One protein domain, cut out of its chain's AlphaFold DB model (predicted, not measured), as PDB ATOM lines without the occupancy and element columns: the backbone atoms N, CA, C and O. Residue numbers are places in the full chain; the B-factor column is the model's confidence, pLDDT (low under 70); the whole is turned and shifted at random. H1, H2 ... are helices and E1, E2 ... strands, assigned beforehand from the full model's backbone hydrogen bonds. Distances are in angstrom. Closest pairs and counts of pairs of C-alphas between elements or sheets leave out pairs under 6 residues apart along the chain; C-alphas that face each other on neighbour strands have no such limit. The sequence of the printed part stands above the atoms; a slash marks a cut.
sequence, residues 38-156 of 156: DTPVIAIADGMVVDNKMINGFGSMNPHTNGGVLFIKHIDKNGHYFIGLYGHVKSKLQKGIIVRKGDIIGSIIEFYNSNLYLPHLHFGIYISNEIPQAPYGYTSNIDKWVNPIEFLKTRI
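Overview. This is residues 38 to 156 of the 156 residues of the protein "Peptidase_M23 domain-containing protein" of Spirochaetes bacterium GWF1_31_7 (UniProt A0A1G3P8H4). A strongly twisted four-stranded sheet, in the order E2 - E3 - E4 - E6, has the small two-stranded sheet of E1 and E5 over part of one face, and the short helix H1 packs at its E6 edge. Residues 127 to 147 loop away from E6 and come back, 145 to 146 pairing with its residues 125 to 126. The 119 printed residues run E1, E2, E3, E4, E5, E6, H1, mostly strand, though named elements hold 57 residues, under half. Both sheets are antiparallel; the whole is compact, with a radius of gyration of the C-alphas of 13.8 A and spans of 44 by 31 by 24 A.

Arrangement. E1, residues 40 to 42, and E5, residues 104 to 108, are antiparallel neighbours, with N 41 and O 106 within hydrogen-bond range at 2.9 A. E2, residues 47 to 62, bends by 67 degrees at residue 50. It forms a hairpin with E3, residues 64 to 75, where N 53 and O 69 are 3.1 A apart. E3 and E4, residues 81 to 87, form another hairpin, with N 72 and O 84 at 3.0 A. E2, E3 and E4 are a meander, each strand the antiparallel neighbour of the one before. E4 and E5 are near each other, with 6 pairs of C-alphas within 10 A. E6, residues 121 to 126, is antiparallel to E4, with N 85 and O 124 at 2.9 A. H1, residues 148 to 155, touches E6, the closest C-alphas being those of Ile 125 and Pro 148, 5.7 A apart. In H1 every O i to N i+4 pair is within hydrogen-bond range.

Along the chain. E1 begins at C-alpha 40 (-43.883, 26.694, -52.395). E2 measures 33.4 A, E3 33.1 A, E4 19.5 A and E6 16.0 A. H1 ends at C-alpha 155 (-23.754, 28.486, -42.683).

Size, cuts and confidence. The C-alphas farthest apart, of Gly 79 and Asn 115, are 43.9 A apart. The links E4 to E5, E5 to E6 and E6 to H1 are long. The printed part has no cut, and no printed residue is under 70 in pLDDT.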
ATOM      1  N   ASP A  38     -49.876  23.723 -50.284       98.38
ATOM      2  CA  ASP A  38     -49.514  24.388 -51.539       98.38
ATOM      3  C   ASP A  38     -48.488  25.523 -51.410       98.38
ATOM      4  O   ASP A  38     -48.036  26.056 -52.427       98.38
ATOM      5  N   THR A  39     -48.027  25.845 -50.195       98.69
ATOM      6  CA  THR A  39     -46.897  26.761 -50.003       98.69
ATOM      7  C   THR A  39     -45.684  26.249 -50.788       98.69
ATOM      8  O   THR A  39     -45.265  25.104 -50.569       98.69
ATOM      9  N   PRO A  40     -45.098  27.064 -51.687       98.69
ATOM     10  CA  PRO A  40     -43.883  26.694 -52.395       98.69
ATOM     11  C   PRO A  40     -42.732  26.466 -51.420       98.69
ATOM     12  O   PRO A  40     -42.467  27.301 -50.554       98.69
ATOM     13  N   VAL A  41     -42.032  25.349 -51.594       98.81
ATOM     14  CA  VAL A  41     -40.801  25.043 -50.865       98.81
ATOM     15  C   VAL A  41     -39.629  25.316 -51.788       98.81
ATOM     16  O   VAL A  41     -39.628  24.858 -52.934       98.81
ATOM     17  N   ILE A  42     -38.637  26.051 -51.291       98.75
ATOM     18  CA  ILE A  42     -37.463  26.451 -52.069       98.75
ATOM     19  C   ILE A  42     -36.179  25.776 -51.588       98.75
ATOM     20  O   ILE A  42     -36.020  25.462 -50.406       98.75
ATOM     21  N   ALA A  43     -35.232  25.587 -52.506       98.56
ATOM     22  CA  ALA A  43     -33.882  25.157 -52.165       98.56
ATOM     23  C   ALA A  43     -33.144  26.259 -51.390       98.56
ATOM     24  O   ALA A  43     -33.009  27.392 -51.856       98.56
ATOM     25  N   ILE A  44     -32.613  25.917 -50.215       98.25
ATOM     26  CA  ILE A  44     -31.888  26.871 -49.357       98.25
ATOM     27  C   ILE A  44     -30.475  27.201 -49.863       98.25
ATOM     28  O   ILE A  44     -29.904  28.226 -49.495       98.25
ATOM     29  N   ALA A  45     -29.910  26.353 -50.718       97.81
ATOM     30  CA  ALA A  45     -28.595  26.516 -51.326       97.81
ATOM     31  C   ALA A  45     -28.543  25.771 -52.666       97.81
ATOM     32  O   ALA A  45     -29.398  24.927 -52.945       97.81
ATOM     33  N   ASP A  46     -27.514  26.036 -53.469       98.44
ATOM     34  CA  ASP A  46     -27.204  25.215 -54.640       98.44
ATOM     35  C   ASP A  46     -26.958  23.763 -54.207       98.44
ATOM     36  O   ASP A  46     -26.409  23.496 -53.131       98.44
ATOM     37  N   GLY A  47     -27.385  22.801 -55.019       98.50
ATOM     38  CA  GLY A  47     -27.256  21.400 -54.646       98.50
ATOM     39  C   GLY A  47     -27.718  20.419 -55.705       98.50
ATOM     40  O   GLY A  47     -28.078  20.783 -56.822       98.50
ATOM     41  N   MET A  48     -27.707  19.148 -55.322       98.88
ATOM     42  CA  MET A  48     -28.161  18.036 -56.148       98.88
ATOM     43  C   MET A  48     -29.172  17.201 -55.375       98.88
ATOM     44  O   MET A  48     -28.916  16.791 -54.241       98.88
ATOM     45  N   VAL A  49     -30.302  16.903 -56.004       98.88
ATOM     46  CA  VAL A  49     -31.290  15.963 -55.477       98.88
ATOM     47  C   VAL A  49     -30.641  14.588 -55.393       98.88
ATOM     48  O   VAL A  49     -30.216  14.023 -56.401       98.88
ATOM     49  N   VAL A  50     -30.542  14.043 -54.187       98.75
ATOM     50  CA  VAL A  50     -29.939  12.724 -53.953       98.75
ATOM     51  C   VAL A  50     -30.985  11.637 -53.761       98.75
ATOM     52  O   VAL A  50     -30.675  10.471 -54.008       98.75
ATOM     53  N   ASP A  51     -32.209  12.010 -53.381       98.50
ATOM     54  CA  ASP A  51     -33.345  11.099 -53.264       98.50
ATOM     55  C   ASP A  51     -34.675  11.866 -53.177       98.50
ATOM     56  O   ASP A  51     -34.710  13.007 -52.716       98.50
ATOM     57  N   ASN A  52     -35.764  11.229 -53.594       98.19
ATOM     58  CA  ASN A  52     -37.135  11.716 -53.460       98.19
ATOM     59  C   ASN A  52     -38.046  10.497 -53.314       98.19
ATOM     60  O   ASN A  52     -38.169   9.703 -54.249       98.19
ATOM     61  N   LYS A  53     -38.646  10.315 -52.138       97.12
ATOM     62  CA  LYS A  53     -39.386   9.090 -51.826       97.12
ATOM     63  C   LYS A  53     -40.601   9.345 -50.952       97.12
ATOM     64  O   LYS A  53     -40.674  10.339 -50.238       97.12
ATOM     65  N   MET A  54     -41.525   8.391 -50.984       97.44
ATOM     66  CA  MET A  54     -42.713   8.375 -50.140       97.44
ATOM     67  C   MET A  54     -42.448   7.531 -48.894       97.44
ATOM     68  O   MET A  54     -42.032   6.380 -49.009       97.44
ATOM     69  N   ILE A  55     -42.689   8.096 -47.713       95.88
ATOM     70  CA  ILE A  55     -42.454   7.450 -46.418       95.88
ATOM     71  C   ILE A  55     -43.733   7.463 -45.588       95.88
ATOM     72  O   ILE A  55     -44.439   8.471 -45.521       95.88
ATOM     73  N   ASN A  56     -44.020   6.341 -44.933       95.62
ATOM     74  CA  ASN A  56     -45.157   6.226 -44.034       95.62
ATOM     75  C   ASN A  56     -45.006   7.174 -42.832       95.62
ATOM     76  O   ASN A  56     -43.920   7.288 -42.267       95.62
ATOM     77  N   GLY A  57     -46.084   7.850 -42.442       94.62
ATOM     78  CA  GLY A  57     -46.064   8.861 -41.379       94.62
ATOM     79  C   GLY A  57     -45.764  10.282 -41.870       94.62
ATOM     80  O   GLY A  57     -45.884  11.225 -41.093       94.62
ATOM     81  N   PHE A  58     -45.400  10.456 -43.147       96.75
ATOM     82  CA  PHE A  58     -45.166  11.774 -43.747       96.75
ATOM     83  C   PHE A  58     -46.375  12.328 -44.511       96.75
ATOM     84  O   PHE A  58     -46.345  13.491 -44.896       96.75
ATOM     85  N   GLY A  59     -47.428  11.540 -44.738       94.50
ATOM     86  CA  GLY A  59     -48.708  12.040 -45.266       94.50
ATOM     87  C   GLY A  59     -49.721  12.327 -44.154       94.50
ATOM     88  O   GLY A  59     -50.528  13.243 -44.237       94.50
ATOM     89  N   SER A  60     -49.653  11.558 -43.071       95.19
ATOM     90  CA  SER A  60     -50.461  11.728 -41.866       95.19
ATOM     91  C   SER A  60     -49.826  10.929 -40.734       95.19
ATOM     92  O   SER A  60     -49.137   9.941 -40.994       95.19
ATOM     93  N   MET A  61     -50.035  11.365 -39.490       91.81
ATOM     94  CA  MET A  61     -49.542  10.674 -38.296       91.81
ATOM     95  C   MET A  61     -50.541   9.636 -37.755       91.81
ATOM     96  O   MET A  61     -50.137   8.602 -37.245       91.81
ATOM     97  N   ASN A  62     -51.848   9.890 -37.832       90.69
ATOM     98  CA  ASN A  62     -52.867   9.021 -37.233       90.69
ATOM     99  C   ASN A  62     -54.145   9.060 -38.092       90.69
ATOM    100  O   ASN A  62     -54.923   9.999 -37.931       90.69
ATOM    101  N   PRO A  63     -54.381   8.080 -38.987       91.62
ATOM    102  CA  PRO A  63     -53.515   6.937 -39.300       91.62
ATOM    103  C   PRO A  63     -52.223   7.354 -40.014       91.62
ATOM    104  O   PRO A  63     -52.172   8.396 -40.658       91.62
ATOM    105  N   HIS A  64     -51.181   6.521 -39.949       92.94
ATOM    106  CA  HIS A  64     -50.002   6.752 -40.778       92.94
ATOM    107  C   HIS A  64     -50.344   6.591 -42.262       92.94
ATOM    108  O   HIS A  64     -50.865   5.553 -42.673       92.94
ATOM    109  N   THR A  65     -50.006   7.597 -43.067       96.69
ATOM    110  CA  THR A  65     -50.056   7.510 -44.531       96.69
ATOM    111  C   THR A  65     -48.739   7.957 -45.148       96.69
ATOM    112  O   THR A  65     -47.914   8.631 -44.517       96.69
ATOM    113  N   ASN A  66     -48.521   7.553 -46.397       96.94
ATOM    114  CA  ASN A  66     -47.319   7.898 -47.138       96.94
ATOM    115  C   ASN A  66     -47.316   9.381 -47.524       96.94
ATOM    116  O   ASN A  66     -48.274   9.867 -48.114       96.94
ATOM    117  N   GLY A  67     -46.201  10.067 -47.273       97.38
ATOM    118  CA  GLY A  67     -45.950  11.422 -47.767       97.38
ATOM    119  C   GLY A  67     -44.513  11.593 -48.237       97.38
ATOM    120  O   GLY A  67     -43.651  10.763 -47.942       97.38
ATOM    121  N   GLY A  68     -44.273  12.641 -49.019       97.94
ATOM    122  CA  GLY A  68     -42.994  12.844 -49.685       97.94
ATOM    123  C   GLY A  68     -41.911  13.389 -48.761       97.94
ATOM    124  O   GLY A  68     -42.157  14.260 -47.920       97.94
ATOM    125  N   VAL A  69     -40.698  12.879 -48.964       98.50
ATOM    126  CA  VAL A  69     -39.458  13.394 -48.387       98.50
ATOM    127  C   VAL A  69     -38.437  13.560 -49.503       98.50
ATOM    128  O   VAL A  69     -38.013  12.584 -50.132       98.50
ATOM    129  N   LEU A  70     -38.041  14.806 -49.735       98.81
ATOM    130  CA  LEU A  70     -37.017  15.181 -50.698       98.81
ATOM    131  C   LEU A  70     -35.689  15.395 -49.967       98.81
ATOM    132  O   LEU A  70     -35.631  16.090 -48.953       98.81
ATOM    133  N   PHE A  71     -34.619  14.812 -50.498       98.88
ATOM    134  CA  PHE A  71     -33.268  14.945 -49.969       98.88
ATOM    135  C   PHE A  71     -32.392  15.642 -51.000       98.88
ATOM    136  O   PHE A  71     -32.209  15.145 -52.116       98.88
ATOM    137  N   ILE A  72     -31.815  16.774 -50.615       98.88
ATOM    138  CA  ILE A  72     -30.907  17.537 -51.471       98.88
ATOM    139  C   ILE A  72     -29.566  17.643 -50.764       98.88
ATOM    140  O   ILE A  72     -29.483  18.065 -49.611       98.88
ATOM    141  N   LYS A  73     -28.512  17.228 -51.461       98.88
ATOM    142  CA  LYS A  73     -27.144  17.406 -50.996       98.88
ATOM    143  C   LYS A  73     -26.644  18.777 -51.409       98.88
ATOM    144  O   LYS A  73     -26.693  19.131 -52.587       98.88
ATOM    145  N   HIS A  74     -26.102  19.487 -50.438       98.69
ATOM    146  CA  HIS A  74     -25.585  20.836 -50.569       98.69
ATOM    147  C   HIS A  74     -24.149  20.905 -50.042       98.69
ATOM    148  O   HIS A  74     -23.656  19.976 -49.393       98.69
ATOM    149  N   ILE A  75     -23.497  22.033 -50.308       98.19
ATOM    150  CA  ILE A  75     -22.247  22.443 -49.672       98.19
ATOM    151  C   ILE A  75     -22.534  23.767 -48.969       98.19
ATOM    152  O   ILE A  75     -23.139  24.662 -49.559       98.19
ATOM    153  N   ASP A  76     -22.147  23.887 -47.705       97.06
ATOM    154  CA  ASP A  76     -22.304  25.139 -46.972       97.06
ATOM    155  C   ASP A  76     -21.157  26.125 -47.234       97.06
ATOM    156  O   ASP A  76     -20.172  25.807 -47.902       97.06
ATOM    157  N   LYS A  77     -21.259  27.342 -46.691       95.38
ATOM    158  CA  LYS A  77     -20.294  28.416 -46.969       95.38
ATOM    159  C   LYS A  77     -18.853  28.120 -46.532       95.38
ATOM    160  O   LYS A  77     -17.946  28.831 -46.951       95.38
ATOM    161  N   ASN A  78     -18.636  27.102 -45.695       95.69
ATOM    162  CA  ASN A  78     -17.301  26.685 -45.264       95.69
ATOM    163  C   ASN A  78     -16.812  25.436 -46.024       95.69
ATOM    164  O   ASN A  78     -15.809  24.844 -45.638       95.69
ATOM    165  N   GLY A  79     -17.513  25.012 -47.080       96.94
ATOM    166  CA  GLY A  79     -17.105  23.886 -47.918       96.94
ATOM    167  C   GLY A  79     -17.492  22.509 -47.374       96.94
ATOM    168  O   GLY A  79     -16.987  21.505 -47.875       96.94
ATOM    169  N   HIS A  80     -18.368  22.419 -46.366       97.81
ATOM    170  CA  HIS A  80     -18.795  21.127 -45.820       97.81
ATOM    171  C   HIS A  80     -20.084  20.631 -46.477       97.81
ATOM    172  O   HIS A  80     -21.029  21.395 -46.676       97.81
ATOM    173  N   TYR A  81     -20.136  19.329 -46.768       98.56
ATOM    174  CA  TYR A  81     -21.348  18.683 -47.259       98.56
ATOM    175  C   TYR A  81     -22.403  18.549 -46.164       98.56
ATOM    176  O   TYR A  81     -22.098  18.186 -45.024       98.56
ATOM    177  N   PHE A  82     -23.655  18.763 -46.550       98.75
ATOM    178  CA  PHE A  82     -24.810  18.437 -45.727       98.75
ATOM    179  C   PHE A  82     -25.995  18.005 -46.594       98.75
ATOM    180  O   PHE A  82     -26.064  18.303 -47.791       98.75
ATOM    181  N   ILE A  83     -26.947  17.315 -45.972       98.81
ATOM    182  CA  ILE A  83     -28.222  16.942 -46.577       98.81
ATOM    183  C   ILE A  83     -29.321  17.822 -45.988       98.81
ATOM    184  O   ILE A  83     -29.521  17.836 -44.771       98.81
ATOM    185  N   GLY A  84     -30.034  18.536 -46.856       98.75
ATOM    186  CA  GLY A  84     -31.327  19.131 -46.541       98.75
ATOM    187  C   GLY A  84     -32.425  18.089 -46.734       98.75
ATOM    188  O   GLY A  84     -32.560  17.528 -47.825       98.75
ATOM    189  N   LEU A  85     -33.181  17.821 -45.673       98.81
ATOM    190  CA  LEU A  85     -34.354  16.953 -45.679       98.81
ATOM    191  C   LEU A  85     -35.602  17.833 -45.685       98.81
ATOM    192  O   LEU A  85     -35.809  18.594 -44.745       98.81
ATOM    193  N   TYR A  86     -36.426  17.711 -46.722       98.81
ATOM    194  CA  TYR A  86     -37.669  18.463 -46.890       98.81
ATOM    195  C   TYR A  86     -38.839  17.473 -46.869       98.81
ATOM    196  O   TYR A  86     -39.049  16.735 -47.833       98.81
ATOM    197  N   GLY A  87     -39.546  17.400 -45.745       98.56
ATOM    198  CA  GLY A  87     -40.646  16.470 -45.502       98.56
ATOM    199  C   GLY A  87     -42.024  17.106 -45.649       98.56
ATOM    200  O   GLY A  87     -42.162  18.321 -45.535       98.56
ATOM    201  N   HIS A  88     -43.040  16.266 -45.861       98.31
ATOM    202  CA  HIS A  88     -44.430  16.683 -46.100       98.31
ATOM    203  C   HIS A  88     -44.552  17.532 -47.371       98.31
ATOM    204  O   HIS A  88     -45.261  18.537 -47.417       98.31
ATOM    205  N   VAL A  89     -43.842  17.118 -48.424       98.56
ATOM    206  CA  VAL A  89     -43.820  17.830 -49.704       98.56
ATOM    207  C   VAL A  89     -44.231  16.940 -50.869       98.56
ATOM    208  O   VAL A  89     -43.952  15.742 -50.891       98.56
ATOM    209  N   LYS A  90     -44.831  17.551 -51.891       98.31
ATOM    210  CA  LYS A  90     -44.951  16.989 -53.238       98.31
ATOM    211  C   LYS A  90     -43.878  17.611 -54.126       98.31
ATOM    212  O   LYS A  90     -43.822  18.829 -54.299       98.31
ATOM    213  N   SER A  91     -43.021  16.770 -54.697       98.19
ATOM    214  CA  SER A  91     -41.960  17.175 -55.621       98.19
ATOM    215  C   SER A  91     -41.899  16.231 -56.812       98.19
ATOM    216  O   SER A  91     -42.004  15.015 -56.655       98.19
ATOM    217  N   LYS A  92     -41.696  16.796 -58.005       97.81
ATOM    218  CA  LYS A  92     -41.448  16.040 -59.242       97.81
ATOM    219  C   LYS A  92     -39.955  15.833 -59.516       97.81
ATOM    220  O   LYS A  92     -39.607  15.229 -60.527       97.81
ATOM    221  N   LEU A  93     -39.077  16.360 -58.659       98.31
ATOM    222  CA  LEU A  93     -37.641  16.271 -58.873       98.31
ATOM    223  C   LEU A  93     -37.157  14.832 -58.699       98.31
ATOM    224  O   LEU A  93     -37.573  14.122 -57.782       98.31
ATOM    225  N   GLN A  94     -36.265  14.415 -59.588       98.06
ATOM    226  CA  GLN A  94     -35.655  13.090 -59.576       98.06
ATOM    227  C   GLN A  94     -34.213  13.176 -59.074       98.06
ATOM    228  O   GLN A  94     -33.573  14.229 -59.134       98.06
ATOM    229  N   LYS A  95     -33.685  12.047 -58.593       98.38
ATOM    230  CA  LYS A  95     -32.274  11.928 -58.216       98.38
ATOM    231  C   LYS A  95     -31.368  12.350 -59.378       98.38
ATOM    232  O   LYS A  95     -31.570  11.923 -60.510       98.38
ATOM    233  N   GLY A  96     -30.353  13.155 -59.075       98.44
ATOM    234  CA  GLY A  96     -29.388  13.689 -60.037       98.44
ATOM    235  C   GLY A  96     -29.726  15.084 -60.568       98.44
ATOM    236  O   GLY A  96     -28.856  15.716 -61.160       98.44
ATOM    237  N   ILE A  97     -30.936  15.602 -60.328       98.56
ATOM    238  CA  ILE A  97     -31.283  16.976 -60.715       98.56
ATOM    239  C   ILE A  97     -30.493  17.986 -59.878       98.56
ATOM    240  O   ILE A  97     -30.426  17.873 -58.654       98.56
ATOM    241  N   ILE A  98     -29.919  18.984 -60.552       98.69
ATOM    242  CA  ILE A  98     -29.273  20.140 -59.927       98.69
ATOM    243  C   ILE A  98     -30.322  21.212 -59.649       98.69
ATOM    244  O   ILE A  98     -31.156  21.498 -60.505       98.69
ATOM    245  N   VAL A  99     -30.249  21.811 -58.466       98.62
ATOM    246  CA  VAL A  99     -31.076  22.949 -58.052       98.62
ATOM    247  C   VAL A  99     -30.181  24.120 -57.667       98.62
ATOM    248  O   VAL A  99     -29.053  23.930 -57.200       98.62
ATOM    249  N   ARG A 100     -30.686  25.334 -57.850       98.44
ATOM    250  CA  ARG A 100     -30.073  26.581 -57.396       98.44
ATOM    251  C   ARG A 100     -30.772  27.103 -56.150       98.44
ATOM    252  O   ARG A 100     -31.955  26.844 -55.931       98.44
ATOM    253  N   LYS A 101     -30.045  27.867 -55.333       97.81
ATOM    254  CA  LYS A 101     -30.612  28.607 -54.200       97.81
ATOM    255  C   LYS A 101     -31.811  29.437 -54.673       97.81
ATOM    256  O   LYS A 101     -31.664  30.283 -55.550       97.81
ATOM    257  N   GLY A 102     -32.973  29.213 -54.066       97.44
ATOM    258  CA  GLY A 102     -34.226  29.890 -54.408       97.44
ATOM    259  C   GLY A 102     -35.123  29.156 -55.408       97.44
ATOM    260  O   GLY A 102     -36.280  29.545 -55.544       97.44
ATOM    261  N   ASP A 103     -34.651  28.087 -56.060       98.62
ATOM    262  CA  ASP A 103     -35.499  27.284 -56.946       98.62
ATOM    263  C   ASP A 103     -36.658  26.663 -56.163       98.62
ATOM    264  O   ASP A 103     -36.460  26.128 -55.070       98.62
ATOM    265  N   ILE A 104     -37.859  26.671 -56.748       98.75
ATOM    266  CA  ILE A 104     -39.000  25.923 -56.214       98.75
ATOM    267  C   ILE A 104     -38.737  24.433 -56.433       98.75
ATOM    268  O   ILE A 104     -38.689  23.950 -57.563       98.75
ATOM    269  N   ILE A 105     -38.601  23.696 -55.335       98.81
ATOM    270  CA  ILE A 105     -38.296  22.259 -55.331       98.81
ATOM    271  C   ILE A 105     -39.520  21.390 -55.049       98.81
ATOM    272  O   ILE A 105     -39.462  20.168 -55.190       98.81
ATOM    273  N   GLY A 106     -40.637  22.002 -54.673       98.56
ATOM    274  CA  GLY A 106     -41.887  21.323 -54.383       98.56
ATOM    275  C   GLY A 106     -42.883  22.255 -53.713       98.56
ATOM    276  O   GLY A 106     -42.728  23.475 -53.718       98.56
ATOM    277  N   SER A 107     -43.911  21.664 -53.127       98.75
ATOM    278  CA  SER A 107     -44.897  22.376 -52.312       98.75
ATOM    279  C   SER A 107     -45.360  21.492 -51.166       98.75
ATOM    280  O   SER A 107     -45.256  20.267 -51.251       98.75
ATOM    281  N   ILE A 108     -45.838  22.117 -50.099       98.62
ATOM    282  CA  ILE A 108     -46.366  21.418 -48.927       98.62
ATOM    283  C   ILE A 108     -47.647  20.673 -49.300       98.62
ATOM    284  O   ILE A 108     -48.449  21.176 -50.089       98.62
ATOM    285  N   ILE A 109     -47.821  19.474 -48.751       98.12
ATOM    286  CA  ILE A 109     -49.056  18.689 -48.878       98.12
ATOM    287  C   ILE A 109     -49.937  18.869 -47.643       98.12
ATOM    288  O   ILE A 109     -49.464  19.291 -46.585       98.12
ATOM    289  N   GLU A 110     -51.210  18.508 -47.758       97.00
ATOM    290  CA  GLU A 110     -52.043  18.270 -46.586       97.00
ATOM    291  C   GLU A 110     -51.355  17.327 -45.587       97.00
ATOM    292  O   GLU A 110     -50.704  16.347 -45.957       97.00
ATOM    293  N   PHE A 111     -51.507  17.620 -44.297       97.38
ATOM    294  CA  PHE A 111     -51.038  16.731 -43.244       97.38
ATOM    295  C   PHE A 111     -52.028  16.725 -42.091       97.38
ATOM    296  O   PHE A 111     -52.429  17.777 -41.586       97.38
ATOM    297  N   TYR A 112     -52.384  15.523 -41.645       95.94
ATOM    298  CA  TYR A 112     -53.312  15.321 -40.542       95.94
ATOM    299  C   TYR A 112     -52.663  14.562 -39.394       95.94
ATOM    300  O   TYR A 112     -51.927  13.592 -39.594       95.94
ATOM    301  N   ASN A 113     -52.999  14.955 -38.173       94.75
ATOM    302  CA  ASN A 113     -52.802  14.129 -36.990       94.75
ATOM    303  C   ASN A 113     -54.167  13.882 -36.347       94.75
ATOM    304  O   ASN A 113     -54.716  14.772 -35.692       94.75
ATOM    305  N   SER A 114     -54.734  12.697 -36.579       94.38
ATOM    306  CA  SER A 114     -56.150  12.434 -36.319       94.38
ATOM    307  C   SER A 114     -57.005  13.460 -37.079       94.38
ATOM    308  O   SER A 114     -56.804  13.658 -38.272       94.38
ATOM    309  N   ASN A 115     -57.909  14.173 -36.405       93.69
ATOM    310  CA  ASN A 115     -58.780  15.168 -37.042       93.69
ATOM    311  C   ASN A 115     -58.153  16.572 -37.135       93.69
ATOM    312  O   ASN A 115     -58.813  17.510 -37.575       93.69
ATOM    313  N   LEU A 116     -56.907  16.750 -36.683       96.06
ATOM    314  CA  LEU A 116     -56.234  18.047 -36.719       96.06
ATOM    315  C   LEU A 116     -55.510  18.224 -38.052       96.06
ATOM    316  O   LEU A 116     -54.546  17.509 -38.327       96.06
ATOM    317  N   TYR A 117     -55.956  19.206 -38.835       96.44
ATOM    318  CA  TYR A 117     -55.276  19.658 -40.046       96.44
ATOM    319  C   TYR A 117     -54.085  20.545 -39.677       96.44
ATOM    320  O   TYR A 117     -54.248  21.610 -39.076       96.44
ATOM    321  N   LEU A 118     -52.883  20.071 -39.992       96.81
ATOM    322  CA  LEU A 118     -51.607  20.653 -39.586       96.81
ATOM    323  C   LEU A 118     -50.609  20.615 -40.757       96.81
ATOM    324  O   LEU A 118     -49.546  20.010 -40.608       96.81
ATOM    325  N   PRO A 119     -50.920  21.193 -41.934       97.69
ATOM    326  CA  PRO A 119     -49.941  21.274 -43.013       97.69
ATOM    327  C   PRO A 119     -48.723  22.065 -42.529       97.69
ATOM    328  O   PRO A 119     -48.858  23.091 -41.862       97.69
ATOM    329  N   HIS A 120     -47.537  21.546 -42.815       98.44
ATOM    330  CA  HIS A 120     -46.264  22.148 -42.435       98.44
ATOM    331  C   HIS A 120     -45.144  21.559 -43.278       98.44
ATOM    332  O   HIS A 120     -45.295  20.480 -43.844       98.44
ATOM    333  N   LEU A 121     -44.000  22.233 -43.317       98.81
ATOM    334  CA  LEU A 121     -42.767  21.654 -43.841       98.81
ATOM    335  C   LEU A 121     -41.936  21.136 -42.666       98.81
ATOM    336  O   LEU A 121     -41.528  21.922 -41.816       98.81
ATOM    337  N   HIS A 122     -41.617  19.844 -42.661       98.62
ATOM    338  CA  HIS A 122     -40.609  19.290 -41.759       98.62
ATOM    339  C   HIS A 122     -39.226  19.446 -42.399       98.62
ATOM    340  O   HIS A 122     -38.905  18.741 -43.357       98.62
ATOM    341  N   PHE A 123     -38.409  20.380 -41.905       98.81
ATOM    342  CA  PHE A 123     -37.093  20.664 -42.482       98.81
ATOM    343  C   PHE A 123     -35.957  20.233 -41.557       98.81
ATOM    344  O   PHE A 123     -35.791  20.793 -40.474       98.81
ATOM    345  N   GLY A 124     -35.149  19.266 -41.987       98.69
ATOM    346  CA  GLY A 124     -33.991  18.763 -41.244       98.69
ATOM    347  C   GLY A 124     -32.663  19.061 -41.939       98.69
ATOM    348  O   GLY A 124     -32.594  19.126 -43.167       98.69
ATOM    349  N   ILE A 125     -31.591  19.200 -41.152       98.75
ATOM    350  CA  ILE A 125     -30.218  19.342 -41.657       98.75
ATOM    351  C   ILE A 125     -29.335  18.265 -41.043       98.75
ATOM    352  O   ILE A 125     -29.197  18.177 -39.822       98.75
ATOM    353  N   TYR A 126     -28.713  17.476 -41.914       98.69
ATOM    354  CA  TYR A 126     -27.846  16.366 -41.546       98.69
ATOM    355  C   TYR A 126     -26.432  16.585 -42.091       98.69
ATOM    356  O   TYR A 126     -26.232  16.652 -43.306       98.69
ATOM    357  N   ILE A 127     -25.439  16.699 -41.207       98.38
ATOM    358  CA  ILE A 127     -24.042  16.978 -41.565       98.38
ATOM    359  C   ILE A 127     -23.367  15.690 -42.048       98.38
ATOM    360  O   ILE A 127     -22.851  14.888 -41.267       98.38
ATOM    361  N   SER A 128     -23.432  15.465 -43.360       97.56
ATOM    362  CA  SER A 128     -22.896  14.286 -44.036       97.56
ATOM    363  C   SER A 128     -22.883  14.485 -45.556       97.56
ATOM    364  O   SER A 128     -23.654  15.271 -46.102       97.56
ATOM    365  N   ASN A 129     -22.053  13.706 -46.255       96.56
ATOM    366  CA  ASN A 129     -22.123  13.534 -47.714       96.56
ATOM    367  C   ASN A 129     -23.128  12.432 -48.127       96.56
ATOM    368  O   ASN A 129     -23.418  12.257 -49.311       96.56
ATOM    369  N   GLU A 130     -23.660  11.693 -47.153       96.44
ATOM    370  CA  GLU A 130     -24.583  10.569 -47.332       96.44
ATOM    371  C   GLU A 130     -25.957  10.875 -46.727       96.44
ATOM    372  O   GLU A 130     -26.060  11.578 -45.719       96.44
ATOM    373  N   ILE A 131     -27.005  10.309 -47.332       96.19
ATOM    374  CA  ILE A 131     -28.393  10.438 -46.866       96.19
ATOM    375  C   ILE A 131     -28.523   9.773 -45.484       96.19
ATOM    376  O   ILE A 131     -27.998   8.672 -45.298       96.19
ATOM    377  N   PRO A 132     -29.230  10.387 -44.518       96.44
ATOM    378  CA  PRO A 132     -29.476   9.753 -43.229       96.44
ATOM    379  C   PRO A 132     -30.300   8.465 -43.369       96.44
ATOM    380  O   PRO A 132     -31.106   8.296 -44.289       96.44
ATOM    381  N   GLN A 133     -30.144   7.563 -42.404       94.88
ATOM    382  CA  GLN A 133     -31.053   6.430 -42.246       94.88
ATOM    383  C   GLN A 133     -32.352   6.890 -41.573       94.88
ATOM    384  O   GLN A 133     -32.345   7.813 -40.760       94.88
ATOM    385  N   ALA A 134     -33.467   6.254 -41.935       93.56
ATOM    386  CA  ALA A 134     -34.738   6.450 -41.245       93.56
ATOM    387  C   ALA A 134     -34.619   6.001 -39.773       93.56
ATOM    388  O   ALA A 134     -33.794   5.132 -39.476       93.56
ATOM    389  N   PRO A 135     -35.459   6.511 -38.857       94.69
ATOM    390  CA  PRO A 135     -36.590   7.433 -39.053       94.69
ATOM    391  C   PRO A 135     -36.206   8.892 -39.360       94.69
ATOM    392  O   PRO A 135     -35.170   9.388 -38.932       94.69
ATOM    393  N   TYR A 136     -37.085   9.592 -40.087       96.81
ATOM    394  CA  TYR A 136     -36.832  10.940 -40.620       96.81
ATOM    395  C   TYR A 136     -37.522  12.086 -39.874       96.81
ATOM    396  O   TYR A 136     -37.337  13.228 -40.265       96.81
ATOM    397  N   GLY A 137     -38.310  11.804 -38.832       96.25
ATOM    398  CA  GLY A 137     -38.894  12.847 -37.973       96.25
ATOM    399  C   GLY A 137     -38.254  12.904 -36.586       96.25
ATOM    400  O   GLY A 137     -38.004  13.978 -36.038       96.25
ATOM    401  N   TYR A 138     -37.957  11.736 -36.018       97.12
ATOM    402  CA  TYR A 138     -37.528  11.582 -34.633       97.12
ATOM    403  C   TYR A 138     -36.470  10.501 -34.497       97.12
ATOM    404  O   TYR A 138     -36.648   9.426 -35.047       97.12
ATOM    405  N   THR A 139     -35.428  10.738 -33.706       97.25
ATOM    406  CA  THR A 139     -34.352   9.761 -33.465       97.25
ATOM    407  C   THR A 139     -33.853   9.812 -32.023       97.25
ATOM    408  O   THR A 139     -33.952  10.845 -31.357       97.25
ATOM    409  N   SER A 140     -33.277   8.714 -31.539       96.50
ATOM    410  CA  SER A 140     -32.496   8.696 -30.296       96.50
ATOM    411  C   SER A 140     -31.041   9.144 -30.499       96.50
ATOM    412  O   SER A 140     -30.411   9.573 -29.538       96.50
ATOM    413  N   ASN A 141     -30.517   9.092 -31.731       95.38
ATOM    414  CA  ASN A 141     -29.161   9.533 -32.076       95.38
ATOM    415  C   ASN A 141     -29.194  10.838 -32.888       95.38
ATOM    416  O   ASN A 141     -29.539  10.832 -34.073       95.38
ATOM    417  N   ILE A 142     -28.814  11.944 -32.245       94.94
ATOM    418  CA  ILE A 142     -28.871  13.297 -32.812       94.94
ATOM    419  C   ILE A 142     -27.527  13.780 -33.383       94.94
ATOM    420  O   ILE A 142     -27.474  14.873 -33.925       94.94
ATOM    421  N   ASP A 143     -26.452  12.994 -33.302       94.56
ATOM    422  CA  ASP A 143     -25.064  13.483 -33.404       94.56
ATOM    423  C   ASP A 143     -24.759  14.310 -34.665       94.56
ATOM    424  O   ASP A 143     -24.028  15.296 -34.615       94.56
ATOM    425  N   LYS A 144     -25.322  13.914 -35.810       97.38
ATOM    426  CA  LYS A 144     -25.128  14.597 -37.103       97.38
ATOM    427  C   LYS A 144     -26.259  15.557 -37.471       97.38
ATOM    428  O   LYS A 144     -26.172  16.231 -38.496       97.38
ATOM    429  N   TRP A 145     -27.320  15.604 -36.676       98.31
ATOM    430  CA  TRP A 145     -28.441  16.507 -36.878       98.31
ATOM    431  C   TRP A 145     -28.185  17.816 -36.142       98.31
ATOM    432  O   TRP A 145     -27.818  17.829 -34.970       98.31
ATOM    433  N   VAL A 146     -28.399  18.931 -36.829       98.44
ATOM    434  CA  VAL A 146     -28.161  20.266 -36.272       98.44
ATOM    435  C   VAL A 146     -29.427  21.100 -36.325       98.44
ATOM    436  O   VAL A 146     -30.310  20.852 -37.142       98.44
ATOM    437  N   ASN A 147     -29.499  22.124 -35.473       98.38
ATOM    438  CA  ASN A 147     -30.609  23.068 -35.479       98.38
ATOM    439  C   ASN A 147     -30.688  23.787 -36.844       98.38
ATOM    440  O   ASN A 147     -29.784  24.571 -37.153       98.38
ATOM    441  N   PRO A 148     -31.759  23.582 -37.638       98.19
ATOM    442  CA  PRO A 148     -31.852  24.157 -38.975       98.19
ATOM    443  C   PRO A 148     -31.880  25.684 -38.970       98.19
ATOM    444  O   PRO A 148     -31.247  26.309 -39.811       98.19
ATOM    445  N   ILE A 149     -32.557  26.301 -37.998       97.25
ATOM    446  CA  ILE A 149     -32.693  27.760 -37.923       97.25
ATOM    447  C   ILE A 149     -31.338  28.423 -37.669       97.25
ATOM    448  O   ILE A 149     -30.992  29.400 -38.328       97.25
ATOM    449  N   GLU A 150     -30.543  27.873 -36.752       97.00
ATOM    450  CA  GLU A 150     -29.204  28.401 -36.480       97.00
ATOM    451  C   GLU A 150     -28.234  28.112 -37.628       97.00
ATOM    452  O   GLU A 150     -27.437  28.977 -37.999       97.00
ATOM    453  N   PHE A 151     -28.336  26.942 -38.260       97.56
ATOM    454  CA  PHE A 151     -27.526  26.611 -39.429       97.56
ATOM    455  C   PHE A 151     -27.807  27.560 -40.603       97.56
ATOM    456  O   PHE A 151     -26.867  28.107 -41.174       97.56
ATOM    457  N   LEU A 152     -29.074  27.840 -40.922       97.00
ATOM    458  CA  LEU A 152     -29.454  28.776 -41.989       97.00
ATOM    459  C   LEU A 152     -28.883  30.183 -41.764       97.00
ATOM    460  O   LEU A 152     -28.440  30.825 -42.710       97.00
ATOM    461  N   LYS A 153     -28.847  30.661 -40.515       95.62
ATOM    462  CA  LYS A 153     -28.282  31.981 -40.180       95.62
ATOM    463  C   LYS A 153     -26.759  32.023 -40.272       95.62
ATOM    464  O   LYS A 153     -26.184  33.083 -40.505       95.62
ATOM    465  N   THR A 154     -26.096  30.898 -40.015       94.69
ATOM    466  CA  THR A 154     -24.649  30.872 -39.764       94.69
ATOM    467  C   THR A 154     -23.841  30.172 -40.848       94.69
ATOM    468  O   THR A 154     -22.631  30.388 -40.893       94.69
ATOM    469  N   ARG A 155     -24.452  29.373 -41.730       94.56
ATOM    470  CA  ARG A 155     -23.754  28.486 -42.683       94.56
ATOM    471  C   ARG A 155     -24.214  28.613 -44.142       94.56
ATOM    472  O   ARG A 155     -23.485  28.136 -45.008       94.56
ATOM    473  N   ILE A 156     -25.350  29.253 -44.419       92.62
ATOM    474  CA  ILE A 156     -25.952  29.422 -45.763       92.62
ATOM    475  C   ILE A 156     -25.885  30.879 -46.235       92.62
ATOM    476  O   ILE A 156     -25.955  31.119 -47.468       92.62
TER     477      ILE A 156